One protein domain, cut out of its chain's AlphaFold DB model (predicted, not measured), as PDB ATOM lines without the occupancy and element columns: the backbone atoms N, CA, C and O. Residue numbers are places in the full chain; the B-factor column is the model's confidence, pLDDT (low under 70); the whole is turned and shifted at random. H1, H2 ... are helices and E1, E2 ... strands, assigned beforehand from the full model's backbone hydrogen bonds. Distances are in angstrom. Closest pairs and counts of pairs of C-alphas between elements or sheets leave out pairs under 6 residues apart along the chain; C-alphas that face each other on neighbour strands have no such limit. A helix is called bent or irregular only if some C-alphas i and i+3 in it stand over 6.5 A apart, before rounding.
ATOM      1  N   ARG A   3     -29.019  -7.922   4.175       94.25
ATOM      2  CA  ARG A   3     -30.041  -6.880   4.126       94.25
ATOM      3  C   ARG A   3     -29.664  -5.757   5.081       94.25
ATOM      4  O   ARG A   3     -29.000  -6.000   6.089       94.25
ATOM      5  N   SER A   4     -30.122  -4.553   4.775       92.06
ATOM      6  CA  SER A   4     -29.977  -3.391   5.647       92.06
ATOM      7  C   SER A   4     -31.341  -3.013   6.194       92.06
ATOM      8  O   SER A   4     -32.321  -2.996   5.456       92.06
ATOM      9  N   ASN A   5     -31.397  -2.726   7.487       90.31
ATOM     10  CA  ASN A   5     -32.573  -2.155   8.125       90.31
ATOM     11  C   ASN A   5     -32.173  -0.869   8.841       90.31
ATOM     12  O   ASN A   5     -31.005  -0.707   9.206       90.31
ATOM     13  N   TYR A   6     -33.119   0.038   9.044       91.25
ATOM     14  CA  TYR A   6     -32.874   1.210   9.863       91.25
ATOM     15  C   TYR A   6     -34.085   1.582  10.709       91.25
ATOM     16  O   TYR A   6     -35.244   1.326  10.359       91.25
ATOM     17  N   PHE A   7     -33.775   2.233  11.818       90.44
ATOM     18  CA  PHE A   7     -34.715   2.721  12.803       90.44
ATOM     19  C   PHE A   7     -34.348   4.151  13.181       90.44
ATOM     20  O   PHE A   7     -33.191   4.556  13.052       90.44
ATOM     21  N   VAL A   8     -35.345   4.896  13.639       91.19
ATOM     22  CA  VAL A   8     -35.131   6.188  14.280       91.19
ATOM     23  C   VAL A   8     -35.427   6.000  15.757       91.19
ATOM     24  O   VAL A   8     -36.446   5.414  16.125       91.19
ATOM     25  N   GLU A   9     -34.486   6.426  16.581       89.69
ATOM     26  CA  GLU A   9     -34.515   6.298  18.028       89.69
ATOM     27  C   GLU A   9     -34.318   7.676  18.638       89.69
ATOM     28  O   GLU A   9     -33.655   8.532  18.053       89.69
ATOM     29  N   ILE A  10     -34.869   7.880  19.827       89.12
ATOM     30  CA  ILE A  10     -34.633   9.103  20.591       89.12
ATOM     31  C   ILE A  10     -33.789   8.736  21.800       89.12
ATOM     32  O   ILE A  10     -34.152   7.837  22.568       89.12
ATOM     33  N   LYS A  11     -32.639   9.390  21.934       86.56
ATOM     34  CA  LYS A  11     -31.742   9.286  23.082       86.56
ATOM     35  C   LYS A  11     -32.413   9.901  24.310       86.56
ATOM     36  O   LYS A  11     -32.988  10.980  24.209       86.56
ATOM     37  N   ARG A  12     -32.334   9.233  25.463       82.12
ATOM     38  CA  ARG A  12     -32.799   9.829  26.726       82.12
ATOM     39  C   ARG A  12     -31.747  10.793  27.290       82.12
ATOM     40  O   ARG A  12     -30.552  10.595  27.030       82.12
ATOM     41  N   PRO A  13     -32.152  11.777  28.112       74.50
ATOM     42  CA  PRO A  13     -31.210  12.517  28.941       74.50
ATOM     43  C   PRO A  13     -30.342  11.535  29.744       74.50
ATOM     44  O   PRO A  13     -30.861  10.574  30.311       74.50
ATOM     45  N   ASP A  14     -29.027  11.745  29.727       80.00
ATOM     46  CA  ASP A  14     -28.019  10.964  30.462       80.00
ATOM     47  C   ASP A  14     -27.804   9.496  30.039       80.00
ATOM     48  O   ASP A  14     -27.061   8.768  30.697       80.00
ATOM     49  N   GLU A  15     -28.358   9.060  28.904       83.50
ATOM     50  CA  GLU A  15     -28.095   7.708  28.398       83.50
ATOM     51  C   GLU A  15     -26.668   7.530  27.861       83.50
ATOM     52  O   GLU A  15     -26.175   8.310  27.032       83.50
ATOM     53  N   ASN A  16     -26.028   6.431  28.266       88.12
ATOM     54  CA  ASN A  16     -24.728   6.022  27.743       88.12
ATOM     55  C   ASN A  16     -24.849   5.113  26.502       88.12
ATOM     56  O   ASN A  16     -25.913   4.608  26.149       88.12
ATOM     57  N   LEU A  17     -23.722   4.868  25.823       85.06
ATOM     58  CA  LEU A  17     -23.699   4.087  24.581       85.06
ATOM     59  C   LEU A  17     -24.235   2.653  24.743       85.06
ATOM     60  O   LEU A  17     -24.861   2.130  23.823       85.06
ATOM     61  N   ILE A  18     -23.988   2.003  25.883       87.44
ATOM     62  CA  ILE A  18     -24.445   0.628  26.123       87.44
ATOM     63  C   ILE A  18     -25.970   0.600  26.236       87.44
ATOM     64  O   ILE A  18     -26.609  -0.273  25.648       87.44
ATOM     65  N   GLU A  19     -26.551   1.576  26.928       87.88
ATOM     66  CA  GLU A  19     -28.002   1.727  27.081       87.88
ATOM     67  C   GLU A  19     -28.685   2.014  25.742       87.88
ATOM     68  O   GLU A  19     -29.708   1.407  25.428       87.88
ATOM     69  N   ILE A  20     -28.077   2.853  24.897       87.00
ATOM     70  CA  ILE A  20     -28.578   3.113  23.540       87.00
ATOM     71  C   ILE A  20     -28.517   1.839  22.683       87.00
ATOM     72  O   ILE A  20     -29.450   1.522  21.947       87.00
ATOM     73  N   LEU A  21     -27.428   1.068  22.774       88.31
ATOM     74  CA  LEU A  21     -27.274  -0.159  21.990       88.31
ATOM     75  C   LEU A  21     -28.242  -1.268  22.425       88.31
ATOM     76  O   LEU A  21     -28.675  -2.051  21.568       88.31
ATOM     77  N   TYR A  22     -28.583  -1.332  23.716       87.50
ATOM     78  CA  TYR A  22     -29.433  -2.361  24.312       87.50
ATOM     79  C   TYR A  22     -30.814  -1.823  24.720       87.50
ATOM     80  O   TYR A  22     -31.074  -1.508  25.879       87.50
ATOM     81  N   ARG A  23     -31.746  -1.804  23.758       81.75
ATOM     82  CA  ARG A  23     -33.128  -1.328  23.941       81.75
ATOM     83  C   ARG A  23     -34.173  -2.440  23.764       81.75
ATOM     84  O   ARG A  23     -34.785  -2.551  22.705       81.75
ATOM     85  N   PRO A  24     -34.422  -3.280  24.787       80.25
ATOM     86  CA  PRO A  24     -35.349  -4.408  24.671       80.25
ATOM     87  C   PRO A  24     -36.834  -4.007  24.700       80.25
ATOM     88  O   PRO A  24     -37.679  -4.796  24.287       80.25
ATOM     89  N   LYS A  25     -37.164  -2.816  25.219       73.75
ATOM     90  CA  LYS A  25     -38.552  -2.381  25.471       73.75
ATOM     91  C   LYS A  25     -39.152  -1.491  24.375       73.75
ATOM     92  O   LYS A  25     -40.352  -1.245  24.407       73.75
ATOM     93  N   GLY A  26     -38.353  -1.024  23.417       70.12
ATOM     94  CA  GLY A  26     -38.808  -0.138  22.346       70.12
ATOM     95  C   GLY A  26     -37.752   0.881  21.926       70.12
ATOM     96  O   GLY A  26     -36.752   1.078  22.612       70.12
ATOM     97  N   LEU A  27     -37.981   1.504  20.769       68.19
ATOM     98  CA  LEU A  27     -37.029   2.405  20.109       68.19
ATOM     99  C   LEU A  27     -37.320   3.888  20.369       68.19
ATOM    100  O   LEU A  27     -36.398   4.698  20.429       68.19
ATOM    101  N   CYS A  28     -38.595   4.221  20.567       66.56
ATOM    102  CA  CYS A  28     -39.070   5.551  20.930       66.56
ATOM    103  C   CYS A  28     -39.919   5.430  22.196       66.56
ATOM    104  O   CYS A  28     -40.896   4.679  22.214       66.56
ATOM    105  N   GLU A  29     -39.557   6.164  23.242       65.50
ATOM    106  CA  GLU A  29     -40.455   6.386  24.370       65.50
ATOM    107  C   GLU A  29     -41.281   7.637  24.097       65.50
ATOM    108  O   GLU A  29     -40.751   8.654  23.652       65.50
ATOM    109  N   LYS A  30     -42.594   7.540  24.322       57.69
ATOM    110  CA  LYS A  30     -43.551   8.613  24.021       57.69
ATOM    111  C   LYS A  30     -43.378   9.850  24.908       57.69
ATOM    112  O   LYS A  30     -43.929  10.892  24.576       57.69
ATOM    113  N   ASP A  31     -42.624   9.734  25.997       61.56
ATOM    114  CA  ASP A  31     -42.495  10.782  27.012       61.56
ATOM    115  C   ASP A  31     -41.501  11.894  26.623       61.56
ATOM    116  O   ASP A  31     -41.383  12.888  27.336       61.56
ATOM    117  N   LEU A  32     -40.808  11.768  25.483       64.12
ATOM    118  CA  LEU A  32     -39.929  12.808  24.942       64.12
ATOM    119  C   LEU A  32     -40.688  13.652  23.911       64.12
ATOM    120  O   LEU A  32     -40.821  13.272  22.747       64.12
ATOM    121  N   SER A  33     -41.199  14.803  24.346       67.00
ATOM    122  CA  SER A  33     -41.773  15.820  23.463       67.00
ATOM    123  C   SER A  33     -40.673  16.763  22.967       67.00
ATOM    124  O   SER A  33     -40.041  17.416  23.792       67.00
ATOM    125  N   ASP A  34     -40.493  16.864  21.647       81.25
ATOM    126  CA  ASP A  34     -39.551  17.782  20.969       81.25
ATOM    127  C   ASP A  34     -38.049  17.474  21.180       81.25
ATOM    128  O   ASP A  34     -37.327  18.257  21.798       81.25
ATOM    129  N   PRO A  35     -37.542  16.336  20.662       88.62
ATOM    130  CA  PRO A  35     -36.117  16.026  20.735       88.62
ATOM    131  C   PRO A  35     -35.278  16.995  19.892       88.62
ATOM    132  O   PRO A  35     -35.658  17.387  18.787       88.62
ATOM    133  N   SER A  36     -34.085  17.330  20.370       91.31
ATOM    134  CA  SER A  36     -33.077  18.040  19.583       91.31
ATOM    135  C   SER A  36     -32.457  17.133  18.499       91.31
ATOM    136  O   SER A  36     -32.512  15.905  18.602       91.31
ATOM    137  N   PRO A  37     -31.828  17.692  17.445       93.12
ATOM    138  CA  PRO A  37     -31.159  16.885  16.419       93.12
ATOM    139  C   PRO A  37     -30.095  15.910  16.961       93.12
ATOM    140  O   PRO A  37     -29.963  14.804  16.443       93.12
ATOM    141  N   GLU A  38     -29.376  16.274  18.023       92.50
ATOM    142  CA  GLU A  38     -28.357  15.418  18.656       92.50
ATOM    143  C   GLU A  38     -28.969  14.224  19.412       92.50
ATOM    144  O   GLU A  38     -28.320  13.198  19.623       92.50
ATOM    145  N   GLU A  39     -30.240  14.336  19.803       91.00
ATOM    146  CA  GLU A  39     -30.988  13.284  20.493       91.00
ATOM    147  C   GLU A  39     -31.685  12.328  19.519       91.00
ATOM    148  O   GLU A  39     -32.056  11.221  19.906       91.00
ATOM    149  N   ILE A  40     -31.841  12.708  18.248       92.75
ATOM    150  CA  ILE A  40     -32.418  11.847  17.213       92.75
ATOM    151  C   ILE A  40     -31.312  10.968  16.625       92.75
ATOM    152  O   ILE A  40     -30.413  11.446  15.936       92.75
ATOM    153  N   ILE A  41     -31.398   9.659  16.853       93.44
ATOM    154  CA  ILE A  41     -30.418   8.666  16.411       93.44
ATOM    155  C   ILE A  41     -30.982   7.845  15.252       93.44
ATOM    156  O   ILE A  41     -32.032   7.211  15.346       93.44
ATOM    157  N   ILE A  42     -30.230   7.792  14.159       94.62
ATOM    158  CA  ILE A  42     -30.472   6.928  13.011       94.62
ATOM    159  C   ILE A  42     -29.682   5.642  13.254       94.62
ATOM    160  O   ILE A  42     -28.468   5.575  13.038       94.62
ATOM    161  N   ARG A  43     -30.379   4.599  13.714       93.88
ATOM    162  CA  ARG A  43     -29.807   3.266  13.904       93.88
ATOM    163  C   ARG A  43     -29.870   2.495  12.599       93.88
ATOM    164  O   ARG A  43     -30.954   2.249  12.081       93.88
ATOM    165  N   ARG A  44     -28.727   2.039  12.092       94.25
ATOM    166  CA  ARG A  44     -28.651   1.151  10.924       94.25
ATOM    167  C   ARG A  44     -28.124  -0.208  11.319       94.25
ATOM    168  O   ARG A  44     -27.104  -0.322  11.989       94.25
ATOM    169  N   GLU A  45     -28.783  -1.245  10.838       95.12
ATOM    170  CA  GLU A  45     -28.386  -2.622  11.061       95.12
ATOM    171  C   GLU A  45     -28.046  -3.289   9.739       95.12
ATOM    172  O   GLU A  45     -28.918  -3.536   8.902       95.12
ATOM    173  N   ARG A  46     -26.766  -3.630   9.567       96.25
ATOM    174  CA  ARG A  46     -26.334  -4.525   8.497       96.25
ATOM    175  C   ARG A  46     -26.489  -5.957   8.978       96.25
ATOM    176  O   ARG A  46     -25.770  -6.410   9.870       96.25
ATOM    177  N   GLN A  47     -27.420  -6.662   8.362       97.06
ATOM    178  CA  GLN A  47     -27.812  -8.006   8.739       97.06
ATOM    179  C   GLN A  47     -27.285  -9.005   7.710       97.06
ATOM    180  O   GLN A  47     -27.524  -8.877   6.509       97.06
ATOM    181  N   THR A  48     -26.546 -10.006   8.175       96.56
ATOM    182  CA  THR A  48     -25.874 -10.993   7.323       96.56
ATOM    183  C   THR A  48     -26.305 -12.400   7.696       96.56
ATOM    184  O   THR A  48     -26.395 -12.739   8.872       96.56
ATOM    185  N   PHE A  49     -26.543 -13.230   6.683       96.69
ATOM    186  CA  PHE A  49     -26.880 -14.639   6.851       96.69
ATOM    187  C   PHE A  49     -25.809 -15.482   6.173       96.69
ATOM    188  O   PHE A  49     -25.582 -15.356   4.962       96.69
ATOM    189  N   ARG A  50     -25.149 -16.339   6.953       96.31
ATOM    190  CA  ARG A  50     -24.110 -17.249   6.467       96.31
ATOM    191  C   ARG A  50     -24.374 -18.663   6.951       96.31
ATOM    192  O   ARG A  50     -24.593 -18.879   8.136       96.31
ATOM    193  N   ARG A  51     -24.324 -19.633   6.039       97.12
ATOM    194  CA  ARG A  51     -24.380 -21.050   6.396       97.12
ATOM    195  C   ARG A  51     -22.988 -21.528   6.788       97.12
ATOM    196  O   ARG A  51     -22.046 -21.372   6.015       97.12
ATOM    197  N   MET A  52     -22.857 -22.094   7.980       97.38
ATOM    198  CA  MET A  52     -21.593 -22.620   8.481       97.38
ATOM    199  C   MET A  52     -21.242 -23.918   7.743       97.38
ATOM    200  O   MET A  52     -22.070 -24.830   7.711       97.38
ATOM    201  N   PRO A  53     -20.029 -24.043   7.175       96.88
ATOM    202  CA  PRO A  53     -19.700 -25.142   6.265       96.88
ATOM    203  C   PRO A  53     -19.654 -26.511   6.952       96.88
ATOM    204  O   PRO A  53     -19.964 -27.513   6.323       96.88
ATOM    205  N   LYS A  54     -19.288 -26.565   8.241       97.50
ATOM    206  CA  LYS A  54     -19.164 -27.830   8.983       97.50
ATOM    207  C   LYS A  54     -20.489 -28.332   9.555       97.50
ATOM    208  O   LYS A  54     -20.742 -29.526   9.537       97.50
ATOM    209  N   THR A  55     -21.315 -27.435  10.092       97.69
ATOM    210  CA  THR A  55     -22.523 -27.808  10.851       97.69
ATOM    211  C   THR A  55     -23.820 -27.552  10.090       97.69
ATOM    212  O   THR A  55     -24.882 -27.983  10.523       97.69
ATOM    213  N   GLY A  56     -23.776 -26.794   8.992       96.69
ATOM    214  CA  GLY A  56     -24.968 -26.368   8.259       96.69
ATOM    215  C   GLY A  56     -25.826 -25.316   8.978       96.69
ATOM    216  O   GLY A  56     -26.805 -24.858   8.384       96.69
ATOM    217  N   THR A  57     -25.462 -24.911  10.204       98.00
ATOM    218  CA  THR A  57     -26.129 -23.865  10.999       98.00
ATOM    219  C   THR A  57     -26.121 -22.526  10.265       98.00
ATOM    220  O   THR A  57     -25.153 -22.200   9.577       98.00
ATOM    221  N   ILE A  58     -27.168 -21.720  10.439       96.88
ATOM    222  CA  ILE A  58     -27.200 -20.344   9.938       96.88
ATOM    223  C   ILE A  58     -26.684 -19.391  11.016       96.88
ATOM    224  O   ILE A  58     -27.293 -19.247  12.071       96.88
ATOM    225  N   LEU A  59     -25.569 -18.721  10.732       97.00
ATOM    226  CA  LEU A  59     -25.088 -17.581  11.497       97.00
ATOM    227  C   LEU A  59     -25.800 -16.322  11.001       97.00
ATOM    228  O   LEU A  59     -25.606 -15.900   9.855       97.00
ATOM    229  N   PHE A  60     -26.596 -15.729  11.884       97.12
ATOM    230  CA  PHE A  60     -27.202 -14.421  11.692       97.12
ATOM    231  C   PHE A  60     -26.369 -13.365  12.422       97.12
ATOM    232  O   PHE A  60     -26.295 -13.364  13.646       97.12
ATOM    233  N   GLY A  61     -25.692 -12.504  11.665       96.56
ATOM    234  CA  GLY A  61     -24.875 -11.422  12.211       96.56
ATOM    235  C   GLY A  61     -25.565 -10.078  12.035       96.56
ATOM    236  O   GLY A  61     -25.962  -9.754  10.918       96.56
ATOM    237  N   VAL A  62     -25.644  -9.291  13.105       95.44
ATOM    238  CA  VAL A  62     -26.175  -7.924  13.091       95.44
ATOM    239  C   VAL A  62     -25.047  -6.969  13.456       95.44
ATOM    240  O   VAL A  62     -24.485  -7.062  14.543       95.44
ATOM    241  N   LYS A  63     -24.695  -6.066  12.539       95.50
ATOM    242  CA  LYS A  63     -23.772  -4.964  12.815       95.50
ATOM    243  C   LYS A  63     -24.556  -3.663  12.895       95.50
ATOM    244  O   LYS A  63     -25.120  -3.233  11.889       95.50
ATOM    245  N   THR A  64     -24.554  -3.058  14.075       93.94
ATOM    246  CA  THR A  64     -25.270  -1.816  14.364       93.94
ATOM    247  C   THR A  64     -24.363  -0.604  14.185       93.94
ATOM    248  O   THR A  64     -23.228  -0.595  14.658       93.94
ATOM    249  N   TYR A  65     -24.885   0.417  13.519       94.12
ATOM    250  CA  TYR A  65     -24.306   1.747  13.393       94.12
ATOM    251  C   TYR A  65     -25.292   2.751  13.984       94.12
ATOM    252  O   TYR A  65     -26.493   2.625  13.750       94.12
ATOM    253  N   LEU A  66     -24.784   3.726  14.730       94.00
ATOM    254  CA  LEU A  66     -25.570   4.808  15.311       94.00
ATOM    255  C   LEU A  66     -25.018   6.128  14.775       94.00
ATOM    256  O   LEU A  66     -23.803   6.333  14.777       94.00
ATOM    257  N   THR A  67     -25.893   6.999  14.289       95.25
ATOM    258  CA  THR A  67     -25.532   8.327  13.779       95.25
ATOM    259  C   THR A  67     -26.594   9.307  14.237       95.25
ATOM    260  O   THR A  67     -27.775   9.035  14.045       95.25
ATOM    261  N   THR A  68     -26.204  10.410  14.865       95.12
ATOM    262  CA  THR A  68     -27.153  11.455  15.265       95.12
ATOM    263  C   THR A  68     -27.598  12.265  14.045       95.12
ATOM    264  O   THR A  68     -26.902  12.306  13.024       95.12
ATOM    265  N   LEU A  69     -28.779  12.883  14.102       96.00
ATOM    266  CA  LEU A  69     -29.353  13.603  12.962       96.00
ATOM    267  C   LEU A  69     -28.464  14.771  12.512       96.00
ATOM    268  O   LEU A  69     -28.315  15.003  11.313       96.00
ATOM    269  N   ASP A  70     -27.839  15.470  13.459       95.62
ATOM    270  CA  ASP A  70     -26.911  16.575  13.202       95.62
ATOM    271  C   ASP A  70     -25.622  16.131  12.491       95.62
ATOM    272  O   ASP A  70     -25.032  16.907  11.736       95.62
ATOM    273  N   GLN A  71     -25.226  14.868  12.651       96.38
ATOM    274  CA  GLN A  71     -24.064  14.266  11.991       96.38
ATOM    275  C   GLN A  71     -24.413  13.578  10.668       96.38
ATOM    276  O   GLN A  71     -23.518  13.146   9.936       96.38
ATOM    277  N   LEU A  72     -25.701  13.475  10.331       95.69
ATOM    278  CA  LEU A  72     -26.143  12.775   9.136       95.69
ATOM    279  C   LEU A  72     -25.671  13.517   7.866       95.69
ATOM    280  O   LEU A  72     -25.829  14.744   7.761       95.69
ATOM    281  N   PRO A  73     -25.095  12.815   6.869       95.75
ATOM    282  CA  PRO A  73     -24.735  13.429   5.595       95.75
ATOM    283  C   PRO A  73     -25.957  14.033   4.898       95.75
ATOM    284  O   PRO A  73     -27.047  13.464   4.950       95.75
ATOM    285  N   MET A  74     -25.780  15.157   4.194       94.56
ATOM    286  CA  MET A  74     -26.908  15.889   3.599       94.56
ATOM    287  C   MET A  74     -27.755  15.031   2.648       94.56
ATOM    288  O   MET A  74     -28.979  15.058   2.719       94.56
ATOM    289  N   GLN A  75     -27.111  14.206   1.818       95.25
ATOM    290  CA  GLN A  75     -27.803  13.291   0.908       95.25
ATOM    291  C   GLN A  75     -28.675  12.271   1.657       95.25
ATOM    292  O   GLN A  75     -29.766  11.917   1.215       95.25
ATOM    293  N   GLU A  76     -28.207  11.781   2.804       95.06
ATOM    294  CA  GLU A  76     -28.967  10.836   3.617       95.06
ATOM    295  C   GLU A  76     -30.125  11.522   4.349       95.06
ATOM    296  O   GLU A  76     -31.202  10.939   4.460       95.06
ATOM    297  N   LEU A  77     -29.926  12.767   4.791       95.81
ATOM    298  CA  LEU A  77     -30.975  13.595   5.380       95.81
ATOM    299  C   LEU A  77     -32.090  13.904   4.369       95.81
ATOM    300  O   LEU A  77     -33.269  13.784   4.698       95.81
ATOM    301  N   GLU A  78     -31.729  14.242   3.132       96.06
ATOM    302  CA  GLU A  78     -32.682  14.452   2.039       96.06
ATOM    303  C   GLU A  78     -33.473  13.176   1.725       96.06
ATOM    304  O   GLU A  78     -34.703  13.208   1.625       96.06
ATOM    305  N   ASN A  79     -32.783  12.035   1.631       94.94
ATOM    306  CA  ASN A  79     -33.428  10.743   1.416       94.94
ATOM    307  C   ASN A  79     -34.417  10.415   2.539       94.94
ATOM    308  O   ASN A  79     -35.546  10.031   2.243       94.94
ATOM    309  N   LEU A  80     -34.033  10.624   3.803       94.56
ATOM    310  CA  LEU A  80     -34.912  10.421   4.954       94.56
ATOM    311  C   LEU A  80     -36.154  11.322   4.870       94.56
ATOM    312  O   LEU A  80     -37.279  10.830   4.966       94.56
ATOM    313  N   ALA A  81     -35.972  12.621   4.611       94.75
ATOM    314  CA  ALA A  81     -37.072  13.576   4.483       94.75
ATOM    315  C   ALA A  81     -38.037  13.213   3.340       94.75
ATOM    316  O   ALA A  81     -39.256  13.352   3.486       94.75
ATOM    317  N   LYS A  82     -37.514  12.728   2.208       94.38
ATOM    318  CA  LYS A  82     -38.314  12.250   1.072       94.38
ATOM    319  C   LYS A  82     -39.072  10.968   1.416       94.38
ATOM    320  O   LYS A  82     -40.271  10.882   1.151       94.38
ATOM    321  N   GLU A  83     -38.396   9.996   2.026       92.31
ATOM    322  CA  GLU A  83     -38.975   8.701   2.387       92.31
ATOM    323  C   GLU A  83     -40.143   8.875   3.368       92.31
ATOM    324  O   GLU A  83     -41.242   8.379   3.120       92.31
ATOM    325  N   MET A  84     -39.956   9.691   4.410       91.50
ATOM    326  CA  MET A  84     -40.976   9.982   5.425       91.50
ATOM    327  C   MET A  84     -42.272  10.566   4.863       91.50
ATOM    328  O   MET A  84     -43.347  10.345   5.428       91.50
ATOM    329  N   ARG A  85     -42.187  11.357   3.787       90.06
ATOM    330  CA  ARG A  85     -43.366  11.930   3.112       90.06
ATOM    331  C   ARG A  85     -44.118  10.893   2.285       90.06
ATOM    332  O   ARG A  85     -45.297  11.084   2.022       90.06
ATOM    333  N   SER A  86     -43.435   9.830   1.867       91.06
ATOM    334  CA  SER A  86     -44.002   8.768   1.032       91.06
ATOM    335  C   SER A  86     -44.610   7.614   1.830       91.06
ATOM    336  O   SER A  86     -45.315   6.783   1.260       91.06
ATOM    337  N   TRP A  87     -44.336   7.540   3.135       90.62
ATOM    338  CA  TRP A  87     -44.865   6.476   3.979       90.62
ATOM    339  C   TRP A  87     -46.390   6.541   4.088       90.62
ATOM    340  O   TRP A  87     -46.933   7.609   4.375       90.62
ATOM    341  N   PRO A  88     -47.077   5.394   3.948       91.69
ATOM    342  CA  PRO A  88     -48.437   5.247   4.447       91.69
ATOM    343  C   PRO A  88     -48.507   5.562   5.946       91.69
ATOM    344  O   PRO A  88     -47.550   5.290   6.674       91.69
ATOM    345  N   GLU A  89     -49.658   6.046   6.415       87.94
ATOM    346  CA  GLU A  89     -49.852   6.472   7.810       87.94
ATOM    347  C   GLU A  89     -49.412   5.402   8.820       87.94
ATOM    348  O   GLU A  89     -48.561   5.652   9.668       87.94
ATOM    349  N   TYR A  90     -49.856   4.155   8.624       87.94
ATOM    350  CA  TYR A  90     -49.514   3.028   9.500       87.94
ATOM    351  C   TYR A  90     -48.001   2.745   9.588       87.94
ATOM    352  O   TYR A  90     -47.515   2.229  10.595       87.94
ATOM    353  N   VAL A  91     -47.231   3.057   8.537       86.62
ATOM    354  CA  VAL A  91     -45.764   2.919   8.549       86.62
ATOM    355  C   VAL A  91     -45.142   4.042   9.369       86.62
ATOM    356  O   VAL A  91     -44.190   3.796  10.112       86.62
ATOM    357  N   GLY A  92     -45.681   5.258   9.246       85.69
ATOM    358  CA  GLY A  92     -45.299   6.406  10.062       85.69
ATOM    359  C   GLY A  92     -45.531   6.147  11.548       85.69
ATOM    360  O   GLY A  92     -44.590   6.285  12.329       85.69
ATOM    361  N   GLU A  93     -46.726   5.682  11.911       84.69
ATOM    362  CA  GLU A  93     -47.087   5.304  13.283       84.69
ATOM    363  C   GLU A  93     -46.141   4.227  13.834       84.69
ATOM    364  O   GLU A  93     -45.542   4.396  14.897       84.69
ATOM    365  N   TYR A  94     -45.927   3.143  13.075       81.50
ATOM    366  CA  TYR A  94     -45.025   2.056  13.470       81.50
ATOM    367  C   TYR A  94     -43.573   2.522  13.675       81.50
ATOM    368  O   TYR A  94     -42.876   2.019  14.557       81.50
ATOM    369  N   LYS A  95     -43.099   3.487  12.876       85.12
ATOM    370  CA  LYS A  95     -41.756   4.077  13.005       85.12
ATOM    371  C   LYS A  95     -41.690   5.236  14.013       85.12
ATOM    372  O   LYS A  95     -40.620   5.821  14.173       85.12
ATOM    373  N   GLY A  96     -42.791   5.575  14.683       85.69
ATOM    374  CA  GLY A  96     -42.846   6.661  15.664       85.69
ATOM    375  C   GLY A  96     -42.685   8.056  15.056       85.69
ATOM    376  O   GLY A  96     -42.212   8.959  15.743       85.69
ATOM    377  N   LYS A  97     -43.047   8.238  13.777       87.62
ATOM    378  CA  LYS A  97     -42.891   9.497  13.025       87.62
ATOM    379  C   LYS A  97     -43.500  10.700  13.754       87.62
ATOM    380  O   LYS A  97     -42.954  11.791  13.637       87.62
ATOM    381  N   ASP A  98     -44.560  10.506  14.530       87.50
ATOM    382  CA  ASP A  98     -45.213  11.576  15.295       87.50
ATOM    383  C   ASP A  98     -44.310  12.197  16.367       87.50
ATOM    384  O   ASP A  98     -44.497  13.353  16.731       87.50
ATOM    385  N   VAL A  99     -43.311  11.452  16.855       86.69
ATOM    386  CA  VAL A  99     -42.431  11.905  17.940       86.69
ATOM    387  C   VAL A  99     -41.257  12.734  17.410       86.69
ATOM    388  O   VAL A  99     -40.876  13.736  18.006       86.69
ATOM    389  N   TRP A 100     -40.675  12.341  16.275       90.38
ATOM    390  CA  TRP A 100     -39.416  12.913  15.770       90.38
ATOM    391  C   TRP A 100     -39.529  13.540  14.370       90.38
ATOM    392  O   TRP A 100     -38.654  14.292  13.936       90.38
ATOM    393  N   GLY A 101     -40.595  13.247  13.625       92.00
ATOM    394  CA  GLY A 101     -40.677  13.538  12.196       92.00
ATOM    395  C   GLY A 101     -40.757  15.026  11.864       92.00
ATOM    396  O   GLY A 101     -40.135  15.476  10.898       92.00
ATOM    397  N   ALA A 102     -41.474  15.804  12.678       92.19
ATOM    398  CA  ALA A 102     -41.537  17.255  12.527       92.19
ATOM    399  C   ALA A 102     -40.142  17.886  12.663       92.19
ATOM    400  O   ALA A 102     -39.747  18.690  11.814       92.19
ATOM    401  N   LYS A 103     -39.362  17.437  13.656       93.50
ATOM    402  CA  LYS A 103     -38.006  17.929  13.904       93.50
ATOM    403  C   LYS A 103     -37.045  17.620  12.766       93.50
ATOM    404  O   LYS A 103     -36.277  18.485  12.358       93.50
ATOM    405  N   VAL A 104     -37.117  16.415  12.199       94.88
ATOM    406  CA  VAL A 104     -36.291  16.048  11.038       94.88
ATOM    407  C   VAL A 104     -36.556  16.977   9.853       94.88
ATOM    408  O   VAL A 104     -35.614  17.429   9.202       94.88
ATOM    409  N   LEU A 105     -37.823  17.299   9.578       95.00
ATOM    410  CA  LEU A 105     -38.184  18.201   8.482       95.00
ATOM    411  C   LEU A 105     -37.777  19.655   8.754       95.00
ATOM    412  O   LEU A 105     -37.359  20.342   7.821       95.00
ATOM    413  N   GLU A 106     -37.899  20.122   9.997       95.31
ATOM    414  CA  GLU A 106     -37.409  21.435  10.435       95.31
ATOM    415  C   GLU A 106     -35.890  21.540  10.233       95.31
ATOM    416  O   GLU A 106     -35.408  22.451   9.554       95.31
ATOM    417  N   PHE A 107     -35.143  20.554  10.736       95.75
ATOM    418  CA  PHE A 107     -33.690  20.499  10.629       95.75
ATOM    419  C   PHE A 107     -33.218  20.424   9.172       95.75
ATOM    420  O   PHE A 107     -32.307  21.151   8.778       95.75
ATOM    421  N   TYR A 108     -33.876  19.606   8.344       96.25
ATOM    422  CA  TYR A 108     -33.595  19.530   6.910       96.25
ATOM    423  C   TYR A 108     -33.749  20.890   6.220       96.25
ATOM    424  O   TYR A 108     -32.835  21.312   5.516       96.25
ATOM    425  N   LYS A 109     -34.853  21.613   6.458       95.75
ATOM    426  CA  LYS A 109     -35.062  22.955   5.882       95.75
ATOM    427  C   LYS A 109     -33.979  23.942   6.318       95.75
ATOM    428  O   LYS A 109     -33.474  24.682   5.481       95.75
ATOM    429  N   SER A 110     -33.612  23.928   7.602       95.06
ATOM    430  CA  SER A 110     -32.543  24.783   8.128       95.06
ATOM    431  C   SER A 110     -31.203  24.497   7.443       95.06
ATOM    432  O   SER A 110     -30.526  25.427   7.010       95.06
ATOM    433  N   ARG A 111     -30.840  23.218   7.268       93.31
ATOM    434  CA  ARG A 111     -29.603  22.833   6.574       93.31
ATOM    435  C   ARG A 111     -29.585  23.209   5.095       93.31
ATOM    436  O   ARG A 111     -28.538  23.636   4.623       93.31
ATOM    437  N   VAL A 112     -30.704  23.052   4.381       93.19
ATOM    438  CA  VAL A 112     -30.813  23.487   2.976       93.19
ATOM    439  C   VAL A 112     -30.562  24.994   2.874       93.19
ATOM    440  O   VAL A 112     -29.681  25.399   2.127       93.19
ATOM    441  N   GLY A 113     -31.231  25.806   3.702       90.50
ATOM    442  CA  GLY A 113     -31.044  27.263   3.690       90.50
ATOM    443  C   GLY A 113     -29.596  27.696   3.957       90.50
ATOM    444  O   GLY A 113     -29.060  28.531   3.240       90.50
ATOM    445  N   GLN A 114     -28.914  27.058   4.916       87.44
ATOM    446  CA  GLN A 114     -27.495  27.329   5.200       87.44
ATOM    447  C   GLN A 114     -26.552  26.957   4.044       87.44
ATOM    448  O   GLN A 114     -25.442  27.485   3.957       87.44
ATOM    449  N   MET A 115     -26.927  25.984   3.207       82.31
ATOM    450  CA  MET A 115     -26.133  25.590   2.042       82.31
ATOM    451  C   MET A 115     -26.326  26.566   0.888       82.31
ATOM    452  O   MET A 115     -25.332  26.937   0.268       82.31
ATOM    453  N   ASP A 116     -27.560  27.004   0.650       80.44
ATOM    454  CA  ASP A 116     -27.876  27.993  -0.382       80.44
ATOM    455  C   ASP A 116     -27.161  29.326  -0.086       80.44
ATOM    456  O   ASP A 116     -26.458  29.852  -0.947       80.44
ATOM    457  N   GLU A 117     -27.183  29.789   1.171       77.06
ATOM    458  CA  GLU A 117     -26.448  30.990   1.611       77.06
ATOM    459  C   GLU A 117     -24.923  30.880   1.420       77.06
ATOM    460  O   GLU A 117     -24.260  31.874   1.141       77.06
ATOM    461  N   LYS A 118     -24.334  29.684   1.552       71.25
ATOM    462  CA  LYS A 118     -22.886  29.470   1.355       71.25
ATOM    463  C   LYS A 118     -22.464  29.410  -0.110       71.25
ATOM    464  O   LYS A 118     -21.275  29.535  -0.382       71.25
ATOM    465  N   ILE A 119     -23.391  29.137  -1.023       69.06
ATOM    466  CA  ILE A 119     -23.119  29.088  -2.466       69.06
ATOM    467  C   ILE A 119     -23.191  30.498  -3.073       69.06
ATOM    468  O   ILE A 119     -22.545  30.760  -4.085       69.06
ATOM    469  N   GLU A 120     -23.945  31.404  -2.448       55.94
ATOM    470  CA  GLU A 120     -24.103  32.797  -2.879       55.94
ATOM    471  C   GLU A 120     -22.986  33.749  -2.392       55.94
ATOM    472  O   GLU A 120     -22.955  34.903  -2.828       55.94
ATOM    473  N   VAL A 121     -22.062  33.288  -1.531       50.69
ATOM    474  CA  VAL A 121     -20.941  34.072  -0.957       50.69
ATOM    475  C   VAL A 121     -19.598  33.740  -1.601       50.69
ATOM    476  O   VAL A 121     -19.267  32.538  -1.716       50.69
TER     477      VAL A 121
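AT A GLANCE: This is residues 3 to 121 of the 121 residues of an uncharacterized protein of Penicillium subrubescens (UniProt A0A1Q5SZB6). Three strands form a long, twisted sheet whose hairpin, E2 and E3, reaches out as an arm at one end, while at the other end the long helix H4 meets the sheet with its residues 97 to 104 and then runs away from it. H2 packs on H4, H3 sits off to one side, and H1 only grazes the sheet. Residues 52 to 57 and 116 to 121 stick out at opposite ends. The printed part has 119 residues, with four named helices and three named strands that follow along the chain as E1 H1 E2 E3 H2 H3 H4; the sheet runs E1 E2 E3, all antiparallel, and the class is mixed, helices and strands. The whole is loose, with a radius of gyration of the C-alphas of 17.1 A, and spans 62 by 35 by 31 A.

HOW THE PARTS SIT: E2, residues 40 to 51, is the inner strand. E1, residues 3 to 10, is its antiparallel neighbour at 153 degrees, with N 5 and O 45 at 3.0 A. E3, residues 58 to 68, forms a hairpin with E2 at 163 degrees, with N 48 and O 61 at 2.8 A. H4, residues 97 to 119, is on the sheet; its closest C-alphas to E2 are Trp 100 and Ile 40, 7.2 A. H2, residues 74 to 86, touches H4 at a steep tilt of 43 degrees, opposite ways, closest at C-alphas Ala 81 and Leu 105, 6.2 A. H3, residues 89 to 94, is close to H4 but not clearly touching, closest at C-alphas Gly 92 and Asp 98, 7.4 A. H1, residues 17 to 21, only grazes the sheet and is apart from H2, H3 and H4. Every O i to N i+4 pair is within hydrogen-bond range in H1 and H3, against 8 of 9 in H2 and 17 of 19 in H4.

IN THESE COORDINATES: E1 begins at C-alpha 3 (-30.041, -6.880, 4.126). E2 is 35.6 A long, E3 32.2 A, E1 23.4 A and H2 18.7 A. H4, 31.9 A, ends at C-alpha 119 (-23.119, 29.088, -2.466); it is irregular, with C-alphas 99 and 102 7.7 A apart.

THE WHOLE: The C-alphas farthest apart, those of Thr 55 and Val 121, are 63.0 A apart. The printed part has no cut. H1 to E2 is a long link of 18 residues. Residues 27 to 33 and 119 to 121 have pLDDT under 70.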